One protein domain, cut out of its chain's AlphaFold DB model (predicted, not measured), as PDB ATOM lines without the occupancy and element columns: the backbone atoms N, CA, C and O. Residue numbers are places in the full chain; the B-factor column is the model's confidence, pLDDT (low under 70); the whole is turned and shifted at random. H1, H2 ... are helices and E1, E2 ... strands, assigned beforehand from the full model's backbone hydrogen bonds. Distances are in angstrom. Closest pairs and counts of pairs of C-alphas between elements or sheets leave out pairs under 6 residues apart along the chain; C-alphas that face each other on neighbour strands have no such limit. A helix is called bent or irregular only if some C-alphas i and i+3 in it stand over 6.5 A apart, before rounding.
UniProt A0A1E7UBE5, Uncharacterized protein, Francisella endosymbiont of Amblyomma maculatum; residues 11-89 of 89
ATOM      1  N   LEU A  11      -7.886 -30.881  21.091       88.31
ATOM      2  CA  LEU A  11      -7.784 -31.518  22.402       88.31
ATOM      3  C   LEU A  11      -9.137 -32.070  22.857       88.31
ATOM      4  O   LEU A  11      -9.208 -33.161  23.416       88.31
ATOM      5  N   PHE A  12     -10.211 -31.320  22.593       87.75
ATOM      6  CA  PHE A  12     -11.580 -31.709  22.916       87.75
ATOM      7  C   PHE A  12     -12.545 -31.263  21.822       87.75
ATOM      8  O   PHE A  12     -12.408 -30.166  21.282       87.75
ATOM      9  N   CYS A  13     -13.543 -32.094  21.530       86.88
ATOM     10  CA  CYS A  13     -14.622 -31.786  20.599       86.88
ATOM     11  C   CYS A  13     -15.924 -32.407  21.107       86.88
ATOM     12  O   CYS A  13     -16.019 -33.624  21.278       86.88
ATOM     13  N   TYR A  14     -16.918 -31.568  21.365       87.19
ATOM     14  CA  TYR A  14     -18.151 -31.968  22.026       87.19
ATOM     15  C   TYR A  14     -19.366 -31.323  21.371       87.19
ATOM     16  O   TYR A  14     -19.350 -30.136  21.062       87.19
ATOM     17  N   CYS A  15     -20.444 -32.089  21.221       87.12
ATOM     18  CA  CYS A  15     -21.768 -31.547  20.929       87.12
ATOM     19  C   CYS A  15     -22.513 -31.337  22.250       87.12
ATOM     20  O   CYS A  15     -22.724 -32.301  22.993       87.12
ATOM     21  N   LEU A  16     -22.880 -30.094  22.552       88.31
ATOM     22  CA  LEU A  16     -23.593 -29.727  23.773       88.31
ATOM     23  C   LEU A  16     -25.080 -30.080  23.643       88.31
ATOM     24  O   LEU A  16     -25.682 -29.879  22.592       88.31
ATOM     25  N   ASP A  17     -25.677 -30.601  24.716       88.62
ATOM     26  CA  ASP A  17     -27.045 -31.149  24.706       88.62
ATOM     27  C   ASP A  17     -28.134 -30.171  25.193       88.62
ATOM     28  O   ASP A  17     -29.301 -30.549  25.325       88.62
ATOM     29  N   HIS A  18     -27.753 -28.927  25.504       88.38
ATOM     30  CA  HIS A  18     -28.593 -27.889  26.122       88.38
ATOM     31  C   HIS A  18     -29.175 -28.233  27.511       88.38
ATOM     32  O   HIS A  18     -30.003 -27.490  28.036       88.38
ATOM     33  N   LYS A  19     -28.736 -29.327  28.141       93.62
ATOM     34  CA  LYS A  19     -29.161 -29.806  29.471       93.62
ATOM     35  C   LYS A  19     -28.019 -29.810  30.491       93.62
ATOM     36  O   LYS A  19     -28.201 -30.268  31.616       93.62
ATOM     37  N   GLY A  20     -26.861 -29.275  30.105       91.44
ATOM     38  CA  GLY A  20     -25.650 -29.223  30.926       91.44
ATOM     39  C   GLY A  20     -24.689 -30.390  30.687       91.44
ATOM     40  O   GLY A  20     -23.691 -30.491  31.397       91.44
ATOM     41  N   GLY A  21     -24.969 -31.252  29.708       91.62
ATOM     42  CA  GLY A  21     -24.103 -32.339  29.272       91.62
ATOM     43  C   GLY A  21     -23.559 -32.133  27.859       91.62
ATOM     44  O   GLY A  21     -23.824 -31.136  27.178       91.62
ATOM     45  N   ALA A  22     -22.758 -33.098  27.417       90.81
ATOM     46  CA  ALA A  22     -22.229 -33.130  26.065       90.81
ATOM     47  C   ALA A  22     -21.860 -34.552  25.634       90.81
ATOM     48  O   ALA A  22     -21.513 -35.393  26.464       90.81
ATOM     49  N   THR A  23     -21.890 -34.803  24.327       87.69
ATOM     50  CA  THR A  23     -21.403 -36.056  23.732       87.69
ATOM     51  C   THR A  23     -20.100 -35.796  22.988       87.69
ATOM     52  O   THR A  23     -20.009 -34.829  22.228       87.69
ATOM     53  N   SER A  24     -19.083 -36.633  23.229       83.56
ATOM     54  CA  SER A  24     -17.800 -36.554  22.521       83.56
ATOM     55  C   SER A  24     -18.026 -36.791  21.036       83.56
ATOM     56  O   SER A  24     -18.621 -37.802  20.658       83.56
ATOM     57  N   ASN A  25     -17.552 -35.870  20.205       71.31
ATOM     58  CA  ASN A  25     -17.577 -36.036  18.765       71.31
ATOM     59  C   ASN A  25     -16.159 -36.357  18.289       71.31
ATOM     60  O   ASN A  25     -15.333 -35.467  18.092       71.31
ATOM     61  N   GLU A  26     -15.869 -37.649  18.123       61.91
ATOM     62  CA  GLU A  26     -14.582 -38.114  17.588       61.91
ATOM     63  C   GLU A  26     -14.378 -37.677  16.123       61.91
ATOM     64  O   GLU A  26     -13.251 -37.621  15.634       61.91
ATOM     65  N   VAL A  27     -15.458 -37.287  15.431       55.84
ATOM     66  CA  VAL A  27     -15.449 -36.812  14.042       55.84
ATOM     67  C   VAL A  27     -15.245 -35.295  14.012       55.84
ATOM     68  O   VAL A  27     -16.045 -34.528  13.483       55.84
ATOM     69  N   ALA A  28     -14.119 -34.838  14.556       54.19
ATOM     70  CA  ALA A  28     -13.714 -33.433  14.491       54.19
ATOM     71  C   ALA A  28     -13.369 -32.955  13.056       54.19
ATOM     72  O   ALA A  28     -13.058 -31.785  12.835       54.19
ATOM     73  N   HIS A  29     -13.408 -33.859  12.071       55.47
ATOM     74  CA  HIS A  29     -13.079 -33.577  10.674       55.47
ATOM     75  C   HIS A  29     -14.232 -32.950   9.871       55.47
ATOM     76  O   HIS A  29     -13.975 -32.354   8.830       55.47
ATOM     77  N   ASP A  30     -15.478 -33.064  10.347       62.38
ATOM     78  CA  ASP A  30     -16.672 -32.589   9.624       62.38
ATOM     79  C   ASP A  30     -17.544 -31.673  10.508       62.38
ATOM     80  O   ASP A  30     -18.778 -31.720  10.507       62.38
ATOM     81  N   ILE A  31     -16.885 -30.837  11.324       67.44
ATOM     82  CA  ILE A  31     -17.566 -29.828  12.154       67.44
ATOM     83  C   ILE A  31     -18.268 -28.797  11.261       67.44
ATOM     84  O   ILE A  31     -19.354 -28.344  11.613       67.44
ATOM     85  N   SER A  32     -17.707 -28.497  10.083       66.31
ATOM     86  CA  SER A  32     -18.291 -27.597   9.076       66.31
ATOM     87  C   SER A  32     -19.773 -27.896   8.822       66.31
ATOM     88  O   SER A  32     -20.623 -27.015   8.940       66.31
ATOM     89  N   LYS A  33     -20.111 -29.170   8.606       65.62
ATOM     90  CA  LYS A  33     -21.490 -29.606   8.365       65.62
ATOM     91  C   LYS A  33     -22.405 -29.421   9.577       65.62
ATOM     92  O   LYS A  33     -23.586 -29.131   9.418       65.62
ATOM     93  N   SER A  34     -21.872 -29.584  10.789       64.88
ATOM     94  CA  SER A  34     -22.629 -29.354  12.030       64.88
ATOM     95  C   SER A  34     -22.876 -27.863  12.287       64.88
ATOM     96  O   SER A  34     -23.911 -27.507  12.840       64.88
ATOM     97  N   ILE A  35     -21.948 -26.996  11.865       64.94
ATOM     98  CA  ILE A  35     -22.087 -25.535  11.945       64.94
ATOM     99  C   ILE A  35     -23.154 -25.042  10.961       64.94
ATOM    100  O   ILE A  35     -23.956 -24.177  11.308       64.94
ATOM    101  N   GLU A  36     -23.197 -25.601   9.750       65.25
ATOM    102  CA  GLU A  36     -24.129 -25.182   8.697       65.25
ATOM    103  C   GLU A  36     -25.602 -25.424   9.043       65.25
ATOM    104  O   GLU A  36     -26.453 -24.611   8.681       65.25
ATOM    105  N   THR A  37     -25.927 -26.513   9.748       63.31
ATOM    106  CA  THR A  37     -27.328 -26.818  10.079       63.31
ATOM    107  C   THR A  37     -27.862 -25.980  11.237       63.31
ATOM    108  O   THR A  37     -29.075 -25.880  11.385       63.31
ATOM    109  N   ASN A  38     -26.995 -25.347  12.040       61.00
ATOM    110  CA  ASN A  38     -27.360 -24.540  13.216       61.00
ATOM    111  C   ASN A  38     -28.193 -25.298  14.279       61.00
ATOM    112  O   ASN A  38     -28.713 -24.700  15.218       61.00
ATOM    113  N   GLU A  39     -28.332 -26.618  14.134       66.69
ATOM    114  CA  GLU A  39     -29.119 -27.476  15.027       66.69
ATOM    115  C   GLU A  39     -28.305 -27.942  16.238       66.69
ATOM    116  O   GLU A  39     -28.879 -28.332  17.250       66.69
ATOM    117  N   ASN A  40     -26.972 -27.890  16.145       74.75
ATOM    118  CA  ASN A  40     -26.065 -28.447  17.140       74.75
ATOM    119  C   ASN A  40     -25.043 -27.407  17.600       74.75
ATOM    120  O   ASN A  40     -24.302 -26.841  16.794       74.75
ATOM    121  N   LEU A  41     -24.954 -27.195  18.915       85.12
ATOM    122  CA  LEU A  41     -23.917 -26.359  19.512       85.12
ATOM    123  C   LEU A  41     -22.651 -27.194  19.734       85.12
ATOM    124  O   LEU A  41     -22.602 -28.038  20.630       85.12
ATOM    125  N   VAL A  42     -21.624 -26.951  18.921       86.75
ATOM    126  CA  VAL A  42     -20.335 -27.650  19.015       86.75
ATOM    127  C   VAL A  42     -19.329 -26.805  19.790       86.75
ATOM    128  O   VAL A  42     -19.138 -25.625  19.502       86.75
ATOM    129  N   TRP A  43     -18.662 -27.421  20.762       88.06
ATOM    130  CA  TRP A  43     -17.541 -26.839  21.489       88.06
ATOM    131  C   TRP A  43     -16.248 -27.569  21.132       88.06
ATOM    132  O   TRP A  43     -16.162 -28.795  21.233       88.06
ATOM    133  N   THR A  44     -15.231 -26.803  20.746       87.88
ATOM    134  CA  THR A  44     -13.908 -27.326  20.406       87.88
ATOM    135  C   THR A  44     -12.846 -26.624  21.243       87.88
ATOM    136  O   THR A  44     -12.850 -25.399  21.371       87.88
ATOM    137  N   HIS A  45     -11.923 -27.400  21.803       89.62
ATOM    138  CA  HIS A  45     -10.739 -26.903  22.494       89.62
ATOM    139  C   HIS A  45      -9.500 -27.273  21.678       89.62
ATOM    140  O   HIS A  45      -9.273 -28.452  21.401       89.62
ATOM    141  N   LEU A  46      -8.724 -26.268  21.279       88.56
ATOM    142  CA  LEU A  46      -7.617 -26.407  20.333       88.56
ATOM    143  C   LEU A  46      -6.272 -26.162  21.019       88.56
ATOM    144  O   LEU A  46      -6.166 -25.308  21.899       88.56
ATOM    145  N   ASP A  47      -5.236 -26.869  20.572       90.44
ATOM    146  CA  ASP A  47      -3.855 -26.590  20.963       90.44
ATOM    147  C   ASP A  47      -3.251 -25.518  20.050       90.44
ATOM    148  O   ASP A  47      -2.761 -25.808  18.957       90.44
ATOM    149  N   THR A  48      -3.249 -24.262  20.490       88.50
ATOM    150  CA  THR A  48      -2.705 -23.143  19.703       88.50
ATOM    151  C   THR A  48      -1.199 -23.246  19.437       88.50
ATOM    152  O   THR A  48      -0.701 -22.553  18.553       88.50
ATOM    153  N   LYS A  49      -0.466 -24.134  20.129       86.81
ATOM    154  CA  LYS A  49       0.960 -24.393  19.862       86.81
ATOM    155  C   LYS A  49       1.184 -25.291  18.646       86.81
ATOM    156  O   LYS A  49       2.295 -25.334  18.119       86.81
ATOM    157  N   SER A  50       0.158 -26.014  18.197       88.56
ATOM    158  CA  SER A  50       0.237 -26.856  17.006       88.56
ATOM    159  C   SER A  50      -0.007 -26.038  15.738       88.56
ATOM    160  O   SER A  50      -1.043 -25.389  15.594       88.56
ATOM    161  N   HIS A  51       0.900 -26.128  14.759       85.81
ATOM    162  CA  HIS A  51       0.719 -25.487  13.447       85.81
ATOM    163  C   HIS A  51      -0.565 -25.959  12.738       85.81
ATOM    164  O   HIS A  51      -1.220 -25.189  12.034       85.81
ATOM    165  N   GLN A  52      -0.970 -27.207  12.989       88.06
ATOM    166  CA  GLN A  52      -2.180 -27.794  12.416       88.06
ATOM    167  C   GLN A  52      -3.462 -27.099  12.900       88.06
ATOM    168  O   GLN A  52      -4.459 -27.121  12.187       88.06
ATOM    169  N   THR A  53      -3.450 -26.431  14.060       89.75
ATOM    170  CA  THR A  53      -4.607 -25.671  14.566       89.75
ATOM    171  C   THR A  53      -4.997 -24.558  13.608       89.75
ATOM    172  O   THR A  53      -6.168 -24.405  13.264       89.75
ATOM    173  N   LYS A  54      -4.013 -23.792  13.132       88.62
ATOM    174  CA  LYS A  54      -4.260 -22.690  12.201       88.62
ATOM    175  C   LYS A  54      -4.741 -23.202  10.844       88.62
ATOM    176  O   LYS A  54      -5.637 -22.611  10.245       88.62
ATOM    177  N   GLU A  55      -4.161 -24.297  10.360       88.38
ATOM    178  CA  GLU A  55      -4.597 -24.955   9.122       88.38
ATOM    179  C   GLU A  55      -6.046 -25.436   9.234       88.38
ATOM    180  O   GLU A  55      -6.859 -25.139   8.360       88.38
ATOM    181  N   TRP A  56      -6.384 -26.094  10.344       87.25
ATOM    182  CA  TRP A  56      -7.725 -26.590  10.622       87.25
ATOM    183  C   TRP A  56      -8.756 -25.461  10.710       87.25
ATOM    184  O   TRP A  56      -9.795 -25.544  10.061       87.25
ATOM    185  N   LEU A  57      -8.446 -24.373  11.429       87.19
ATOM    186  CA  LEU A  57      -9.314 -23.193  11.520       87.19
ATOM    187  C   LEU A  57      -9.608 -22.612  10.133       87.19
ATOM    188  O   LEU A  57     -10.760 -22.356   9.805       87.19
ATOM    189  N   ASN A  58      -8.584 -22.454   9.293       86.31
ATOM    190  CA  ASN A  58      -8.764 -21.909   7.947       86.31
ATOM    191  C   ASN A  58      -9.539 -22.855   7.009       86.31
ATOM    192  O   ASN A  58     -10.195 -22.381   6.085       86.31
ATOM    193  N   GLN A  59      -9.455 -24.174   7.218       84.31
ATOM    194  CA  GLN A  59     -10.173 -25.169   6.413       84.31
ATOM    195  C   GLN A  59     -11.639 -25.312   6.834       84.31
ATOM    196  O   GLN A  59     -12.524 -25.272   5.985       84.31
ATOM    197  N   GLN A  60     -11.896 -25.485   8.132       79.44
ATOM    198  CA  GLN A  60     -13.226 -25.796   8.668       79.44
ATOM    199  C   GLN A  60     -14.074 -24.549   8.919       79.44
ATOM    200  O   GLN A  60     -15.296 -24.604   8.860       79.44
ATOM    201  N   LEU A  61     -13.437 -23.410   9.190       78.75
ATOM    202  CA  LEU A  61     -14.105 -22.137   9.450       78.75
ATOM    203  C   LEU A  61     -13.752 -21.132   8.354       78.75
ATOM    204  O   LEU A  61     -13.393 -19.992   8.631       78.75
ATOM    205  N   SER A  62     -13.855 -21.556   7.092       72.62
ATOM    206  CA  SER A  62     -13.560 -20.705   5.927       72.62
ATOM    207  C   SER A  62     -14.429 -19.440   5.846       72.62
ATOM    208  O   SER A  62     -14.079 -18.495   5.141       72.62
ATOM    209  N   SER A  63     -15.543 -19.400   6.585       72.19
ATOM    210  CA  SER A  63     -16.406 -18.230   6.757       72.19
ATOM    211  C   SER A  63     -15.861 -17.188   7.741       72.19
ATOM    212  O   SER A  63     -16.332 -16.049   7.730       72.19
ATOM    213  N   LEU A  64     -14.891 -17.543   8.590       79.94
ATOM    214  CA  LEU A  64     -14.215 -16.588   9.461       79.94
ATOM    215  C   LEU A  64     -13.169 -15.803   8.672       79.94
ATOM    216  O   LEU A  64     -12.387 -16.353   7.899       79.94
ATOM    217  N   ASP A  65     -13.129 -14.497   8.919       83.31
ATOM    218  CA  ASP A  65     -12.061 -13.645   8.410       83.31
ATOM    219  C   ASP A  65     -10.699 -14.155   8.926       83.31
ATOM    220  O   ASP A  65     -10.544 -14.486  10.105       83.31
ATOM    221  N   ARG A  66      -9.694 -14.194   8.044       82.62
ATOM    222  CA  ARG A  66      -8.319 -14.596   8.367       82.62
ATOM    223  C   ARG A  66      -7.733 -13.801   9.538       82.62
ATOM    224  O   ARG A  66      -6.953 -14.348  10.311       82.62
ATOM    225  N   TYR A  67      -8.120 -12.539   9.713       85.06
ATOM    226  CA  TYR A  67      -7.689 -11.747  10.868       85.06
ATOM    227  C   TYR A  67      -8.194 -12.322  12.200       85.06
ATOM    228  O   TYR A  67      -7.512 -12.200  13.217       85.06
ATOM    229  N   ILE A  68      -9.357 -12.981  12.205       86.81
ATOM    230  CA  ILE A  68      -9.919 -13.650  13.386       86.81
ATOM    231  C   ILE A  68      -9.127 -14.918  13.682       86.81
ATOM    232  O   ILE A  68      -8.732 -15.136  14.827       86.81
ATOM    233  N   THR A  69      -8.856 -15.742  12.664       87.94
ATOM    234  CA  THR A  69      -8.085 -16.979  12.855       87.94
ATOM    235  C   THR A  69      -6.655 -16.685  13.303       87.94
ATOM    236  O   THR A  69      -6.149 -17.374  14.186       87.94
ATOM    237  N   ASP A  70      -6.034 -15.620  12.785       88.12
ATOM    238  CA  ASP A  70      -4.733 -15.121  13.246       88.12
ATOM    239  C   ASP A  70      -4.774 -14.644  14.705       88.12
ATOM    240  O   ASP A  70      -3.859 -14.944  15.473       88.12
ATOM    241  N   ALA A  71      -5.831 -13.936  15.111       87.94
ATOM    242  CA  ALA A  71      -5.986 -13.461  16.483       87.94
ATOM    243  C   ALA A  71      -6.180 -14.607  17.493       87.94
ATOM    244  O   ALA A  71      -5.643 -14.532  18.594       87.94
ATOM    245  N   LEU A  72      -6.893 -15.677  17.116       87.81
ATOM    246  CA  LEU A  72      -7.128 -16.855  17.966       87.81
ATOM    247  C   LEU A  72      -5.849 -17.643  18.290       87.81
ATOM    248  O   LEU A  72      -5.773 -18.281  19.338       87.81
ATOM    249  N   VAL A  73      -4.855 -17.615  17.397       88.44
ATOM    250  CA  VAL A  73      -3.574 -18.328  17.568       88.44
ATOM    251  C   VAL A  73      -2.417 -17.403  17.956       88.44
ATOM    252  O   VAL A  73      -1.277 -17.855  18.056       88.44
ATOM    253  N   ALA A  74      -2.681 -16.110  18.154       86.94
ATOM    254  CA  ALA A  74      -1.659 -15.147  18.534       86.94
ATOM    255  C   ALA A  74      -1.136 -15.420  19.954       86.94
ATOM    256  O   ALA A  74      -1.890 -15.727  20.872       86.94
ATOM    257  N   GLU A  75       0.170 -15.241  20.155       79.69
ATOM    258  CA  GLU A  75       0.847 -15.452  21.446       79.69
ATOM    259  C   GLU A  75       0.491 -14.373  22.500       79.69
ATOM    260  O   GLU A  75       0.778 -14.511  23.688       79.69
ATOM    261  N   GLU A  76      -0.164 -13.287  22.077       69.12
ATOM    262  CA  GLU A  76      -0.514 -12.126  22.904       69.12
ATOM    263  C   GLU A  76      -1.845 -12.330  23.652       69.12
ATOM    264  O   GLU A  76      -2.917 -12.377  23.053       69.12
ATOM    265  N   THR A  77      -1.783 -12.395  24.985       63.78
ATOM    266  CA  THR A  77      -2.882 -12.831  25.872       63.78
ATOM    267  C   THR A  77      -3.596 -11.698  26.616       63.78
ATOM    268  O   THR A  77      -4.185 -11.911  27.679       63.78
ATOM    269  N   ARG A  78      -3.586 -10.465  26.092       81.69
ATOM    270  CA  ARG A  78      -4.435  -9.409  26.671       81.69
ATOM    271  C   ARG A  78      -5.915  -9.788  26.514       81.69
ATOM    272  O   ARG A  78      -6.302 -10.118  25.394       81.69
ATOM    273  N   PRO A  79      -6.750  -9.673  27.566       82.12
ATOM    274  CA  PRO A  79      -8.193  -9.844  27.437       82.12
ATOM    275  C   PRO A  79      -8.754  -8.877  26.391       82.12
ATOM    276  O   PRO A  79      -8.514  -7.668  26.463       82.12
ATOM    277  N   ARG A  80      -9.473  -9.411  25.406       85.56
ATOM    278  CA  ARG A  80     -10.128  -8.658  24.333       85.56
ATOM    279  C   ARG A  80     -11.560  -9.163  24.211       85.56
ATOM    280  O   ARG A  80     -11.843 -10.300  24.564       85.56
ATOM    281  N   PHE A  81     -12.437  -8.277  23.763       87.81
ATOM    282  CA  PHE A  81     -13.803  -8.601  23.389       87.81
ATOM    283  C   PHE A  81     -14.135  -7.780  22.150       87.81
ATOM    284  O   PHE A  81     -14.059  -6.547  22.190       87.81
ATOM    285  N   ILE A  82     -14.453  -8.445  21.047       87.88
ATOM    286  CA  ILE A  82     -14.765  -7.815  19.768       87.88
ATOM    287  C   ILE A  82     -15.964  -8.538  19.156       87.88
ATOM    288  O   ILE A  82     -15.897  -9.723  18.842       87.88
ATOM    289  N   GLN A  83     -17.061  -7.814  18.936       89.44
ATOM    290  CA  GLN A  83     -18.193  -8.328  18.166       89.44
ATOM    291  C   GLN A  83     -17.866  -8.282  16.668       89.44
ATOM    292  O   GLN A  83     -17.460  -7.239  16.153       89.44
ATOM    293  N   ILE A  84     -18.079  -9.394  15.963       85.62
ATOM    294  CA  ILE A  84     -17.801  -9.519  14.527       85.62
ATOM    295  C   ILE A  84     -18.994 -10.190  13.847       85.62
ATOM    296  O   ILE A  84     -19.199 -11.396  13.969       85.62
ATOM    297  N   GLY A  85     -19.805  -9.404  13.132       85.44
ATOM    298  CA  GLY A  85     -21.051  -9.890  12.534       85.44
ATOM    299  C   GLY A  85     -21.979 -10.503  13.591       85.44
ATOM    300  O   GLY A  85     -22.350  -9.833  14.556       85.44
ATOM    301  N   CYS A  86     -22.321 -11.782  13.410       83.12
ATOM    302  CA  CYS A  86     -23.119 -12.574  14.355       83.12
ATOM    303  C   CYS A  86     -22.273 -13.326  15.406       83.12
ATOM    304  O   CYS A  86     -22.830 -14.083  16.196       83.12
ATOM    305  N   GLY A  87     -20.946 -13.162  15.393       84.81
ATOM    306  CA  GLY A  87     -20.000 -13.827  16.292       84.81
ATOM    307  C   GLY A  87     -19.257 -12.861  17.217       84.81
ATOM    308  O   GLY A  87     -19.480 -11.646  17.217       84.81
ATOM    309  N   THR A  88     -18.364 -13.402  18.045       87.56
ATOM    310  CA  THR A  88     -17.545 -12.637  18.998       87.56
ATOM    311  C   THR A  88     -16.187 -13.312  19.196       87.56
ATOM    312  O   THR A  88     -16.121 -14.541  19.232       87.56
ATOM    313  N   LEU A  89     -15.138 -12.494  19.318       83.94
ATOM    314  CA  LEU A  89     -13.781 -12.864  19.729       83.94
ATOM    315  C   LEU A  89     -13.476 -12.300  21.117       83.94
ATOM    316  O   LEU A  89     -13.789 -11.104  21.326       83.94
TER     317      LEU A  89
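This is residues 11 to 89 of the 89 residues of an uncharacterized protein of Francisella endosymbiont of Amblyomma maculatum (UniProt A0A1E7UBE5). A small antiparallel sheet of three strands, E2, E1 and E3, has helix H1 over one face and its other face bare, and beyond the end of E3 a pair of helices, H2 and H3, pack on each other at a steep angle. After H3 the remaining residues, 73 to 89, form a loop with no named element on the H3 side of the model, away from the sheet, where a short pairing of residues 83 to 84 with residues 87 to 88 folds it back on itself. The printed part has 79 residues, with three named helices and three named strands in the order E1, E2, H1, E3, H2, H3. The class is mixed, helices and strands, and the sheet's order is E2, E1, E3. The whole is compact, with a radius of gyration of the C-alphas of 13.2 A, and the C-alphas span 33 by 26 by 22 A.

The printed part begins with E1, residues 11 to 16, the inner strand of the sheet. E2, residues 22 to 24, is an edge strand and makes a hairpin with E1; the two are antiparallel at 135 degrees, and N 15 and O 23 are 3.0 A apart, within hydrogen-bond range. E3, residues 41 to 46, is the other edge strand and is antiparallel to E1 at 171 degrees, with N 14 and O 43 at 2.9 A and N 43 and O 14 at 2.8 A, both within hydrogen-bond range. H1, residues 28 to 37, is on the sheet at a height of 9.5 A over the sheet. It lies over E3 and only just over E1, on which 3 of its C-alphas fall. It runs slantwise to the strands, only just, at 32 degrees to E3 on the local plane. The closest C-alphas of H1 and E3 are those of Ser 34 and Val 42, 7.5 A apart. E2, H1 and E3 form a split strand-helix-strand unit, two strands that run the same way with E1 between them in the sheet, and its crossover is right-handed. H2, residues 51 to 60, only grazes the sheet with its residues 52 to 57. H1 and H2 only just touch, with 3 pairs of C-alphas within 8 A, at a shallow tilt of 30 degrees, the same way; their closest C-alphas are those of Ser 32 and Gln 60, 5.4 A apart. H3, residues 66 to 72, touches H2 at a steep tilt of 50 degrees, opposite ways, with the C-alphas of Leu 57 and Thr 69 closest at 6.5 A. H3 is apart from H1 and not on the sheet. In H2 and H3 every O i to N i+4 pair is within hydrogen-bond range, while in H1 2 of 6 are, beside 3 of 7 O i to N i+3 pairs.

E1 measures 16.0 A from C-alpha 11 at (-7.784, -31.518, 22.402) to C-alpha 16, and E2 6.6 A. H1 measures 15.8 A and is irregular: C-alphas 29 and 32 are 8.1 A apart. E3 measures 16.3 A and ends with C-alpha 46 at (-7.617, -26.407, 20.333). H2 measures 14.7 A, and H3 measures 9.9 A, ending with C-alpha 72 at (-7.128, -16.855, 17.966).

The two C-alphas farthest apart are those of Lys 19 and Glu 76, 34.3 A. The printed part has no cut, and the five links between its named elements are tight. It ends at Leu 89, the chain's last residue. Mean pLDDT of the printed part is 81.2; residues 26 to 39 and residues 76 to 77 are under 70.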